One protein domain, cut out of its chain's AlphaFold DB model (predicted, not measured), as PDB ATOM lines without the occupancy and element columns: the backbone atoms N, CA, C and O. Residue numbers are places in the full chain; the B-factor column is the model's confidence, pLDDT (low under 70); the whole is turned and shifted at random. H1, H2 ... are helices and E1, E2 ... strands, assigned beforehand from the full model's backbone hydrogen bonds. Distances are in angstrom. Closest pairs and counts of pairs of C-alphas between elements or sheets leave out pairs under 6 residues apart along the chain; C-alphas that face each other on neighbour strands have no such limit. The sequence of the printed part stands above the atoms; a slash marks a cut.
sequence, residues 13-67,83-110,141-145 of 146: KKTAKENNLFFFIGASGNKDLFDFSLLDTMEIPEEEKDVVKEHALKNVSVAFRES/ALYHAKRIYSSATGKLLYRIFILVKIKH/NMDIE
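Overview. This is residues 13 to 67, 83 to 110 and 141 to 145 of the 146 residues of an uncharacterized protein of Schaedlerella arabinosiphila (UniProt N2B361). A strongly twisted sheet of five strands, drawn out by the long hairpin of E3 and E4, curls round helix H3 on one face, while short H1 covers E2 on the opposite face. The hairpin's turn at Ala 94 makes one end of the long axis, and Pro 45, between H2 and H3, the other. The printed part has 88 residues with three named helices and five named strands, in the order H1 E1 E2 H2 H3 E3 E4 E5, and the class is mixed. The sheet, E1 E2 E4 E3 E5, is mixed; the whole is compact, with a radius of gyration of the C-alphas of 13.4 A, and spans 44 by 26 by 20 A.

Arrangement. Look first at the antiparallel hairpin of E3, residues 83 to 92, and E4, residues 98 to 110, where N 88 and O 102 are 2.8 A apart. E2, residues 31 to 35, is parallel to E4, with N 103 and O 33 at 2.7 A, and forms a hairpin with edge strand E1, residues 22 to 25, with N 24 and O 32 at 2.8 A. At the other edge, E5, residues 141 to 144, is parallel to E3, with N 144 and O 91 at 3.1 A. The sheet curls round H3, residues 46 to 59; its closest C-alphas to E1 are Leu 57 and Phe 24, 7.4 A. On the opposite face H1, residues 13 to 18, runs along E2, at 3 degrees on the local plane and a height over the sheet of 9.1 A. H2, residues 37 to 40, only grazes the sheet; its closest C-alphas to E4 are Leu 38 and Leu 105, 6.3 A. In H1 and H3 every O i to N i+4 pair is within hydrogen-bond range; H2 is too short for one.

Along the chain. Find C-alpha 98 at (257.937, 269.463, 344.713); from there E4 runs 32.5 A to C-alpha 110 at (290.314, 272.609, 344.985), with a bend of 53 degrees at residue 107. E3 measures 29.1 A, and H3 20.0 A from C-alpha 46 at (289.190, 261.297, 351.091).

Size, cuts and confidence. Two cuts leave out residues 68 to 82, with a C-alpha gap of 5.2 A, and 111 to 140, with one of 29.0 A. The links printed whole are tight. Residues 141 to 145 are under 70 in pLDDT.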
ATOM      1  N   LYS A  13     264.474 258.762 348.523       95.88
ATOM      2  CA  LYS A  13     265.269 257.615 348.991       95.88
ATOM      3  C   LYS A  13     265.484 256.555 347.908       95.88
ATOM      4  O   LYS A  13     266.579 256.011 347.816       95.88
ATOM      5  N   LYS A  14     264.456 256.248 347.105       95.75
ATOM      6  CA  LYS A  14     264.587 255.267 346.019       95.75
ATOM      7  C   LYS A  14     265.461 255.830 344.903       95.75
ATOM      8  O   LYS A  14     266.409 255.171 344.505       95.75
ATOM      9  N   THR A  15     265.209 257.073 344.493       95.00
ATOM     10  CA  THR A  15     266.061 257.781 343.526       95.00
ATOM     11  C   THR A  15     267.512 257.835 343.987       95.00
ATOM     12  O   THR A  15     268.404 257.553 343.200       95.00
ATOM     13  N   ALA A  16     267.767 258.122 345.263       96.38
ATOM     14  CA  ALA A  16     269.119 258.141 345.803       96.38
ATOM     15  C   ALA A  16     269.816 256.784 345.673       96.38
ATOM     16  O   ALA A  16     270.925 256.709 345.157       96.38
ATOM     17  N   LYS A  17     269.138 255.708 346.087       96.44
ATOM     18  CA  LYS A  17     269.688 254.352 346.059       96.44
ATOM     19  C   LYS A  17     270.025 253.882 344.641       96.44
ATOM     20  O   LYS A  17     271.131 253.409 344.422       96.44
ATOM     21  N   GLU A  18     269.091 254.007 343.699       96.06
ATOM     22  CA  GLU A  18     269.270 253.482 342.332       96.06
ATOM     23  C   GLU A  18     270.312 254.270 341.521       96.06
ATOM     24  O   GLU A  18     270.871 253.746 340.565       96.06
ATOM     25  N   ASN A  19     270.595 255.519 341.911       94.50
ATOM     26  CA  ASN A  19     271.547 256.393 341.218       94.50
ATOM     27  C   ASN A  19     272.834 256.654 342.013       94.50
ATOM     28  O   ASN A  19     273.622 257.506 341.614       94.50
ATOM     29  N   ASN A  20     273.042 255.968 343.143       94.88
ATOM     30  CA  ASN A  20     274.175 256.191 344.046       94.88
ATOM     31  C   ASN A  20     274.355 257.670 344.475       94.88
ATOM     32  O   ASN A  20     275.467 258.190 344.529       94.88
ATOM     33  N   LEU A  21     273.248 258.361 344.765       96.25
ATOM     34  CA  LEU A  21     273.256 259.751 345.232       96.25
ATOM     35  C   LEU A  21     273.222 259.806 346.756       96.25
ATOM     36  O   LEU A  21     272.566 258.996 347.418       96.25
ATOM     37  N   PHE A  22     273.847 260.832 347.324       96.94
ATOM     38  CA  PHE A  22     273.801 261.066 348.760       96.94
ATOM     39  C   PHE A  22     272.460 261.698 349.154       96.94
ATOM     40  O   PHE A  22     272.139 262.808 348.730       96.94
ATOM     41  N   PHE A  23     271.665 260.996 349.964       96.62
ATOM     42  CA  PHE A  23     270.380 261.490 350.464       96.62
ATOM     43  C   PHE A  23     270.563 262.318 351.738       96.62
ATOM     44  O   PHE A  23     271.078 261.826 352.740       96.62
ATOM     45  N   PHE A  24     270.043 263.541 351.723       95.19
ATOM     46  CA  PHE A  24     270.064 264.464 352.846       95.19
ATOM     47  C   PHE A  24     268.678 265.066 353.094       95.19
ATOM     48  O   PHE A  24     267.908 265.330 352.168       95.19
ATOM     49  N   ILE A  25     268.345 265.285 354.366       92.94
ATOM     50  CA  ILE A  25     267.161 266.049 354.762       92.94
ATOM     51  C   ILE A  25     267.668 267.351 355.367       92.94
ATOM     52  O   ILE A  25     268.230 267.347 356.462       92.94
ATOM     53  N   GLY A  26     267.478 268.453 354.644       83.38
ATOM     54  CA  GLY A  26     267.876 269.775 355.116       83.38
ATOM     55  C   GLY A  26     267.053 270.228 356.322       83.38
ATOM     56  O   GLY A  26     265.961 269.722 356.577       83.38
ATOM     57  N   ALA A  27     267.536 271.249 357.033       79.06
ATOM     58  CA  ALA A  27     266.872 271.785 358.230       79.06
ATOM     59  C   ALA A  27     265.425 272.262 357.979       79.06
ATOM     60  O   ALA A  27     264.587 272.226 358.872       79.06
ATOM     61  N   SER A  28     265.111 272.663 356.743       79.75
ATOM     62  CA  SER A  28     263.758 273.041 356.305       79.75
ATOM     63  C   SER A  28     262.838 271.847 355.998       79.75
ATOM     64  O   SER A  28     261.727 272.041 355.514       79.75
ATOM     65  N   GLY A  29     263.295 270.609 356.218       85.81
ATOM     66  CA  GLY A  29     262.569 269.376 355.888       85.81
ATOM     67  C   GLY A  29     262.609 268.997 354.402       85.81
ATOM     68  O   GLY A  29     262.038 267.977 354.008       85.81
ATOM     69  N   ASN A  30     263.288 269.793 353.571       87.81
ATOM     70  CA  ASN A  30     263.476 269.494 352.158       87.81
ATOM     71  C   ASN A  30     264.351 268.250 351.971       87.81
ATOM     72  O   ASN A  30     265.340 268.052 352.675       87.81
ATOM     73  N   LYS A  31     263.972 267.422 350.997       95.06
ATOM     74  CA  LYS A  31     264.704 266.217 350.607       95.06
ATOM     75  C   LYS A  31     265.654 266.577 349.474       95.06
ATOM     76  O   LYS A  31     265.194 266.891 348.375       95.06
ATOM     77  N   ASP A  32     266.943 266.492 349.751       95.44
ATOM     78  CA  ASP A  32     268.006 266.865 348.831       95.44
ATOM     79  C   ASP A  32     268.861 265.650 348.514       95.44
ATOM     80  O   ASP A  32     269.217 264.868 349.394       95.44
ATOM     81  N   LEU A  33     269.153 265.473 347.234       96.62
ATOM     82  CA  LEU A  33     270.068 264.462 346.733       96.62
ATOM     83  C   LEU A  33     271.318 265.168 346.238       96.62
ATOM     84  O   LEU A  33     271.199 266.192 345.572       96.62
ATOM     85  N   PHE A  34     272.491 264.620 346.525       96.62
ATOM     86  CA  PHE A  34     273.752 265.152 346.028       96.62
ATOM     87  C   PHE A  34     274.467 264.116 345.166       96.62
ATOM     88  O   PHE A  34     274.672 262.980 345.593       96.62
ATOM     89  N   ASP A  35     274.849 264.526 343.959       95.75
ATOM     90  CA  ASP A  35     275.781 263.797 343.105       95.75
ATOM     91  C   ASP A  35     277.189 264.368 343.309       95.75
ATOM     92  O   ASP A  35     277.486 265.500 342.909       95.75
ATOM     93  N   PHE A  36     278.046 263.575 343.951       96.50
ATOM     94  CA  PHE A  36     279.454 263.894 344.189       96.50
ATOM     95  C   PHE A  36     280.406 263.106 343.284       96.50
ATOM     96  O   PHE A  36     281.609 263.150 343.518       96.50
ATOM     97  N   SER A  37     279.911 262.429 342.242       94.12
ATOM     98  CA  SER A  37     280.726 261.578 341.357       94.12
ATOM     99  C   SER A  37     281.917 262.304 340.723       94.12
ATOM    100  O   SER A  37     282.922 261.681 340.394       94.12
ATOM    101  N   LEU A  38     281.860 263.635 340.585       94.12
ATOM    102  CA  LEU A  38     283.008 264.419 340.126       94.12
ATOM    103  C   LEU A  38     284.207 264.325 341.087       94.12
ATOM    104  O   LEU A  38     285.345 264.330 340.622       94.12
ATOM    105  N   LEU A  39     283.981 264.186 342.400       95.31
ATOM    106  CA  LEU A  39     285.051 263.993 343.388       95.31
ATOM    107  C   LEU A  39     285.778 262.661 343.199       95.31
ATOM    108  O   LEU A  39     286.975 262.588 343.463       95.31
ATOM    109  N   ASP A  40     285.093 261.630 342.703       92.94
ATOM    110  CA  ASP A  40     285.700 260.315 342.455       92.94
ATOM    111  C   ASP A  40     286.715 260.363 341.305       92.94
ATOM    112  O   ASP A  40     287.615 259.532 341.231       92.94
ATOM    113  N   THR A  41     286.612 261.372 340.433       92.44
ATOM    114  CA  THR A  41     287.578 261.617 339.349       92.44
ATOM    115  C   THR A  41     288.822 262.382 339.805       92.44
ATOM    116  O   THR A  41     289.765 262.533 339.031       92.44
ATOM    117  N   MET A  42     288.827 262.904 341.035       93.19
ATOM    118  CA  MET A  42     289.908 263.738 341.552       93.19
ATOM    119  C   MET A  42     290.872 262.930 342.416       93.19
ATOM    120  O   MET A  42     290.471 262.248 343.359       93.19
ATOM    121  N   GLU A  43     292.165 263.101 342.152       94.06
ATOM    122  CA  GLU A  43     293.258 262.567 342.971       94.06
ATOM    123  C   GLU A  43     293.518 263.450 344.206       94.06
ATOM    124  O   GLU A  43     294.610 263.996 344.381       94.06
ATOM    125  N   ILE A  44     292.492 263.630 345.044       95.06
ATOM    126  CA  ILE A  44     292.587 264.324 346.339       95.06
ATOM    127  C   ILE A  44     292.265 263.357 347.495       95.06
ATOM    128  O   ILE A  44     291.480 262.426 347.287       95.06
ATOM    129  N   PRO A  45     292.851 263.544 348.695       95.25
ATOM    130  CA  PRO A  45     292.550 262.738 349.880       95.25
ATOM    131  C   PRO A  45     291.051 262.651 350.205       95.25
ATOM    132  O   PRO A  45     290.312 263.624 350.054       95.25
ATOM    133  N   GLU A  46     290.600 261.500 350.715       96.56
ATOM    134  CA  GLU A  46     289.190 261.297 351.091       96.56
ATOM    135  C   GLU A  46     288.716 262.288 352.163       96.56
ATOM    136  O   GLU A  46     287.605 262.805 352.075       96.56
ATOM    137  N   GLU A  47     289.577 262.643 353.119       96.75
ATOM    138  CA  GLU A  47     289.240 263.635 354.145       96.75
ATOM    139  C   GLU A  47     288.974 265.032 353.561       96.75
ATOM    140  O   GLU A  47     288.113 265.755 354.060       96.75
ATOM    141  N   GLU A  48     289.642 265.399 352.464       97.94
ATOM    142  CA  GLU A  48     289.378 266.641 351.734       97.94
ATOM    143  C   GLU A  48     288.072 266.554 350.937       97.94
ATOM    144  O   GLU A  48     287.308 267.524 350.900       97.94
ATOM    145  N   LYS A  49     287.765 265.392 350.337       97.94
ATOM    146  CA  LYS A  49     286.464 265.151 349.686       97.94
ATOM    147  C   LYS A  49     285.322 265.302 350.685       97.94
ATOM    148  O   LYS A  49     284.293 265.890 350.351       97.94
ATOM    149  N   ASP A  50     285.503 264.817 351.909       97.81
ATOM    150  CA  ASP A  50     284.500 264.932 352.964       97.81
ATOM    151  C   ASP A  50     284.258 266.389 353.375       97.81
ATOM    152  O   ASP A  50     283.104 266.773 353.557       97.81
ATOM    153  N   VAL A  51     285.284 267.252 353.383       98.06
ATOM    154  CA  VAL A  51     285.101 268.705 353.586       98.06
ATOM    155  C   VAL A  51     284.196 269.315 352.517       98.06
ATOM    156  O   VAL A  51     283.298 270.099 352.842       98.06
ATOM    157  N   VAL A  52     284.389 268.942 351.246       97.88
ATOM    158  CA  VAL A  52     283.527 269.410 350.148       97.88
ATOM    159  C   VAL A  52     282.081 268.972 350.383       97.88
ATOM    160  O   VAL A  52     281.170 269.801 350.312       97.88
ATOM    161  N   LYS A  53     281.864 267.688 350.700       97.81
ATOM    162  CA  LYS A  53     280.530 267.128 350.967       97.81
ATOM    163  C   LYS A  53     279.869 267.838 352.150       97.81
ATOM    164  O   LYS A  53     278.758 268.339 352.013       97.81
ATOM    165  N   GLU A  54     280.551 267.950 353.287       96.88
ATOM    166  CA  GLU A  54     280.027 268.587 354.501       96.88
ATOM    167  C   GLU A  54     279.604 270.041 354.272       96.88
ATOM    168  O   GLU A  54     278.543 270.463 354.736       96.88
ATOM    169  N   HIS A  55     280.421 270.820 353.559       96.81
ATOM    170  CA  HIS A  55     280.096 272.209 353.238       96.81
ATOM    171  C   HIS A  55     278.943 272.310 352.239       96.81
ATOM    172  O   HIS A  55     278.098 273.196 352.374       96.81
ATOM    173  N   ALA A  56     278.860 271.393 351.271       96.12
ATOM    174  CA  ALA A  56     277.739 271.339 350.341       96.12
ATOM    175  C   ALA A  56     276.405 271.140 351.073       96.12
ATOM    176  O   ALA A  56     275.466 271.900 350.854       96.12
ATOM    177  N   LEU A  57     276.350 270.190 352.013       94.50
ATOM    178  CA  LEU A  57     275.145 269.891 352.800       94.50
ATOM    179  C   LEU A  57     274.666 271.074 353.660       94.50
ATOM    180  O   LEU A  57     273.483 271.157 353.989       94.50
ATOM    181  N   LYS A  58     275.573 271.984 354.037       92.12
ATOM    182  CA  LYS A  58     275.263 273.169 354.853       92.12
ATOM    183  C   LYS A  58     274.849 274.375 354.014       92.12
ATOM    184  O   LYS A  58     273.939 275.099 354.409       92.12
ATOM    185  N   ASN A  59     275.525 274.596 352.886       90.94
ATOM    186  CA  ASN A  59     275.502 275.888 352.198       90.94
ATOM    187  C   ASN A  59     274.788 275.851 350.842       90.94
ATOM    188  O   ASN A  59     274.312 276.888 350.377       90.94
ATOM    189  N   VAL A  60     274.697 274.680 350.203       93.06
ATOM    190  CA  VAL A  60     274.120 274.577 348.861       93.06
ATOM    191  C   VAL A  60     272.604 274.597 348.940       93.06
ATOM    192  O   VAL A  60     271.959 273.858 349.684       93.06
ATOM    193  N   SER A  61     272.016 275.453 348.119       90.50
ATOM    194  CA  SER A  61     270.580 275.546 347.918       90.50
ATOM    195  C   SER A  61     270.294 275.932 346.475       90.50
ATOM    196  O   SER A  61     271.190 276.254 345.701       90.50
ATOM    197  N   VAL A  62     269.020 275.944 346.083       87.12
ATOM    198  CA  VAL A  62     268.695 276.344 344.708       87.12
ATOM    199  C   VAL A  62     268.976 277.829 344.447       87.12
ATOM    200  O   VAL A  62     269.214 278.206 343.306       87.12
ATOM    201  N   ALA A  63     268.966 278.667 345.490       86.31
ATOM    202  CA  ALA A  63     269.349 280.075 345.380       86.31
ATOM    203  C   ALA A  63     270.877 280.259 345.395       86.31
ATOM    204  O   ALA A  63     271.399 281.114 344.687       86.31
ATOM    205  N   PHE A  64     271.587 279.435 346.171       89.62
ATOM    206  CA  PHE A  64     273.036 279.508 346.354       89.62
ATOM    207  C   PHE A  64     273.679 278.197 345.918       89.62
ATOM    208  O   PHE A  64     273.766 277.235 346.679       89.62
ATOM    209  N   ARG A  65     274.075 278.166 344.648       91.88
ATOM    210  CA  ARG A  65     274.602 276.980 343.964       91.88
ATOM    211  C   ARG A  65     276.119 276.842 344.053       91.88
ATOM    212  O   ARG A  65     276.656 275.800 343.699       91.88
ATOM    213  N   GLU A  66     276.803 277.874 344.525       94.19
ATOM    214  CA  GLU A  66     278.234 277.844 344.801       94.19
ATOM    215  C   GLU A  66     278.474 277.626 346.293       94.19
ATOM    216  O   GLU A  66     277.805 278.223 347.136       94.19
ATOM    217  N   SER A  67     279.441 276.772 346.612       95.75
ATOM    218  CA  SER A  67     279.878 276.498 347.975       95.75
ATOM    219  C   SER A  67     281.374 276.738 348.082       95.75
ATOM    220  O   SER A  67     282.177 276.017 347.480       95.75
ATOM    221  N   ALA A  83     283.223 274.972 344.951       97.19
ATOM    222  CA  ALA A  83     282.453 273.991 344.208       97.19
ATOM    223  C   ALA A  83     281.163 274.634 343.689       97.19
ATOM    224  O   ALA A  83     280.481 275.343 344.424       97.19
ATOM    225  N   LEU A  84     280.831 274.382 342.427       95.06
ATOM    226  CA  LEU A  84     279.598 274.820 341.783       95.06
ATOM    227  C   LEU A  84     278.707 273.607 341.540       95.06
ATOM    228  O   LEU A  84     279.161 272.577 341.030       95.06
ATOM    229  N   TYR A  85     277.430 273.770 341.865       93.81
ATOM    230  CA  TYR A  85     276.420 272.735 341.751       93.81
ATOM    231  C   TYR A  85     275.323 273.147 340.776       93.81
ATOM    232  O   TYR A  85     274.769 274.239 340.868       93.81
ATOM    233  N   HIS A  86     274.935 272.245 339.884       90.62
ATOM    234  CA  HIS A  86     273.672 272.389 339.172       90.62
ATOM    235  C   HIS A  86     272.531 271.877 340.059       90.62
ATOM    236  O   HIS A  86     272.693 270.884 340.765       90.62
ATOM    237  N   ALA A  87     271.381 272.547 340.039       90.56
ATOM    238  CA  ALA A  87     270.248 272.215 340.895       90.56
ATOM    239  C   ALA A  87     269.028 271.854 340.048       90.56
ATOM    240  O   ALA A  87     268.439 272.720 339.406       90.56
ATOM    241  N   LYS A  88     268.604 270.595 340.129       89.88
ATOM    242  CA  LYS A  88     267.422 270.069 339.451       89.88
ATOM    243  C   LYS A  88     266.277 269.903 340.441       89.88
ATOM    244  O   LYS A  88     266.436 269.288 341.499       89.88
ATOM    245  N   ARG A  89     265.110 270.452 340.111       90.94
ATOM    246  CA  ARG A  89     263.889 270.285 340.908       90.94
ATOM    247  C   ARG A  89     263.024 269.195 340.302       90.94
ATOM    248  O   ARG A  89     262.833 269.161 339.090       90.94
ATOM    249  N   ILE A  90     262.509 268.332 341.169       91.44
ATOM    250  CA  ILE A  90     261.726 267.174 340.772       91.44
ATOM    251  C   ILE A  90     260.310 267.311 341.311       91.44
ATOM    252  O   ILE A  90     260.104 267.354 342.530       91.44
ATOM    253  N   TYR A  91     259.341 267.354 340.405       90.50
ATOM    254  CA  TYR A  91     257.932 267.547 340.728       90.50
ATOM    255  C   TYR A  91     257.111 266.295 340.420       90.50
ATOM    256  O   TYR A  91     257.461 265.474 339.573       90.50
ATOM    257  N   SER A  92     256.003 266.143 341.143       89.88
ATOM    258  CA  SER A  92     254.953 265.188 340.791       89.88
ATOM    259  C   SER A  92     254.093 265.788 339.689       89.88
ATOM    260  O   SER A  92     253.467 266.819 339.928       89.88
ATOM    261  N   SER A  93     253.984 265.118 338.540       86.12
ATOM    262  CA  SER A  93     253.107 265.571 337.452       86.12
ATOM    263  C   SER A  93     251.637 265.656 337.885       86.12
ATOM    264  O   SER A  93     250.955 266.627 337.580       86.12
ATOM    265  N   ALA A  94     251.157 264.683 338.669       87.00
ATOM    266  CA  ALA A  94     249.760 264.615 339.093       87.00
ATOM    267  C   ALA A  94     249.340 265.738 340.057       87.00
ATOM    268  O   ALA A  94     248.172 266.116 340.097       87.00
ATOM    269  N   THR A  95     250.264 266.245 340.883       88.00
ATOM    270  CA  THR A  95     249.937 267.214 341.951       88.00
ATOM    271  C   THR A  95     250.640 268.560 341.812       88.00
ATOM    272  O   THR A  95     250.336 269.474 342.576       88.00
ATOM    273  N   GLY A  96     251.625 268.675 340.917       86.88
ATOM    274  CA  GLY A  96     252.515 269.833 340.798       86.88
ATOM    275  C   GLY A  96     253.409 270.072 342.022       86.88
ATOM    276  O   GLY A  96     254.105 271.082 342.099       86.88
ATOM    277  N   LYS A  97     253.392 269.181 343.023       90.31
ATOM    278  CA  LYS A  97     254.156 269.366 344.263       90.31
ATOM    279  C   LYS A  97     255.616 268.982 344.061       90.31
ATOM    280  O   LYS A  97     255.915 267.940 343.476       90.31
ATOM    281  N   LEU A  98     256.514 269.788 344.629       91.31
ATOM    282  CA  LEU A  98     257.937 269.463 344.713       91.31
ATOM    283  C   LEU A  98     258.121 268.203 345.568       91.31
ATOM    284  O   LEU A  98     257.697 268.157 346.724       91.31
ATOM    285  N   LEU A  99     258.766 267.188 345.002       92.81
ATOM    286  CA  LEU A  99     259.059 265.934 345.689       92.81
ATOM    287  C   LEU A  99     260.422 265.988 346.383       92.81
ATOM    288  O   LEU A  99     260.533 265.607 347.554       92.81
ATOM    289  N   TYR A 100     261.450 266.414 345.648       94.88
ATOM    290  CA  TYR A 100     262.837 266.533 346.103       94.88
ATOM    291  C   TYR A 100     263.677 267.328 345.097       94.88
ATOM    292  O   TYR A 100     263.198 267.736 344.036       94.88
ATOM    293  N   ARG A 101     264.938 267.573 345.454       93.94
ATOM    294  CA  ARG A 101     265.916 268.293 344.633       93.94
ATOM    295  C   ARG A 101     267.157 267.433 344.436       93.94
ATOM    296  O   ARG A 101     267.479 266.629 345.305       93.94
ATOM    297  N   ILE A 102     267.837 267.606 343.310       94.12
ATOM    298  CA  ILE A 102     269.128 266.976 343.027       94.12
ATOM    299  C   ILE A 102     270.150 268.082 342.794       94.12
ATOM    300  O   ILE A 102     269.951 268.931 341.930       94.12
ATOM    301  N   PHE A 103     271.227 268.071 343.566       94.44
ATOM    302  CA  PHE A 103     272.374 268.950 343.426       94.44
ATOM    303  C   PHE A 103     273.531 268.156 342.845       94.44
ATOM    304  O   PHE A 103     273.977 267.171 343.427       94.44
ATOM    305  N   ILE A 104     274.008 268.577 341.688       94.44
ATOM    306  CA  ILE A 104     275.021 267.866 340.924       94.44
ATOM    307  C   ILE A 104     276.299 268.679 340.984       94.44
ATOM    308  O   ILE A 104     276.292 269.822 340.537       94.44
ATOM    309  N   LEU A 105     277.385 268.125 341.520       95.44
ATOM    310  CA  LEU A 105     278.680 268.796 341.482       95.44
ATOM    311  C   LEU A 105     279.172 268.867 340.031       95.44
ATOM    312  O   LEU A 105     279.545 267.847 339.450       95.44
ATOM    313  N   VAL A 106     279.166 270.069 339.449       93.62
ATOM    314  CA  VAL A 106     279.522 270.266 338.035       93.62
ATOM    315  C   VAL A 106     280.936 270.787 337.843       93.62
ATOM    316  O   VAL A 106     281.613 270.423 336.883       93.62
ATOM    317  N   LYS A 107     281.413 271.605 338.782       94.75
ATOM    318  CA  LYS A 107     282.735 272.218 338.699       94.75
ATOM    319  C   LYS A 107     283.330 272.396 340.077       94.75
ATOM    320  O   LYS A 107     282.635 272.762 341.021       94.75
ATOM    321  N   ILE A 108     284.633 272.190 340.180       96.81
ATOM    322  CA  ILE A 108     285.372 272.340 341.427       96.81
ATOM    323  C   ILE A 108     286.771 272.881 341.156       96.81
ATOM    324  O   ILE A 108     287.466 272.451 340.234       96.81
ATOM    325  N   LYS A 109     287.170 273.855 341.973       97.31
ATOM    326  CA  LYS A 109     288.543 274.344 342.095       97.31
ATOM    327  C   LYS A 109     288.978 274.074 343.526       97.31
ATOM    328  O   LYS A 109     288.510 274.750 344.437       97.31
ATOM    329  N   HIS A 110     289.836 273.082 343.698       97.94
ATOM    330  CA  HIS A 110     290.314 272.609 344.985       97.94
ATOM    331  C   HIS A 110     291.797 272.948 345.152       97.94
ATOM    332  O   HIS A 110     292.574 272.830 344.207       97.94
ATOM    333  N   ASN A 141     263.911 271.974 334.849       60.34
ATOM    334  CA  ASN A 141     262.858 271.410 335.694       60.34
ATOM    335  C   ASN A 141     262.387 270.104 335.055       60.34
ATOM    336  O   ASN A 141     262.136 270.063 333.854       60.34
ATOM    337  N   MET A 142     262.277 269.037 335.848       58.59
ATOM    338  CA  MET A 142     261.808 267.750 335.343       58.59
ATOM    339  C   MET A 142     260.603 267.283 336.140       58.59
ATOM    340  O   MET A 142     260.673 267.069 337.356       58.59
ATOM    341  N   ASP A 143     259.502 267.125 335.423       58.38
ATOM    342  CA  ASP A 143     258.295 266.507 335.934       58.38
ATOM    343  C   ASP A 143     258.435 264.995 335.787       58.38
ATOM    344  O   ASP A 143     258.816 264.493 334.728       58.38
ATOM    345  N   ILE A 144     258.157 264.256 336.858       55.50
ATOM    346  CA  ILE A 144     258.038 262.805 336.756       55.50
ATOM    347  C   ILE A 144     256.559 262.485 336.620       55.50
ATOM    348  O   ILE A 144     255.768 262.831 337.507       55.50
ATOM    349  N   GLU A 145     256.206 261.795 335.536       47.22
ATOM    350  CA  GLU A 145     254.909 261.145 335.403       47.22
ATOM    351  C   GLU A 145     254.774 260.031 336.442       47.22
ATOM    352  O   GLU A 145     255.376 258.963 336.318       47.22
TER     353      GLU A 145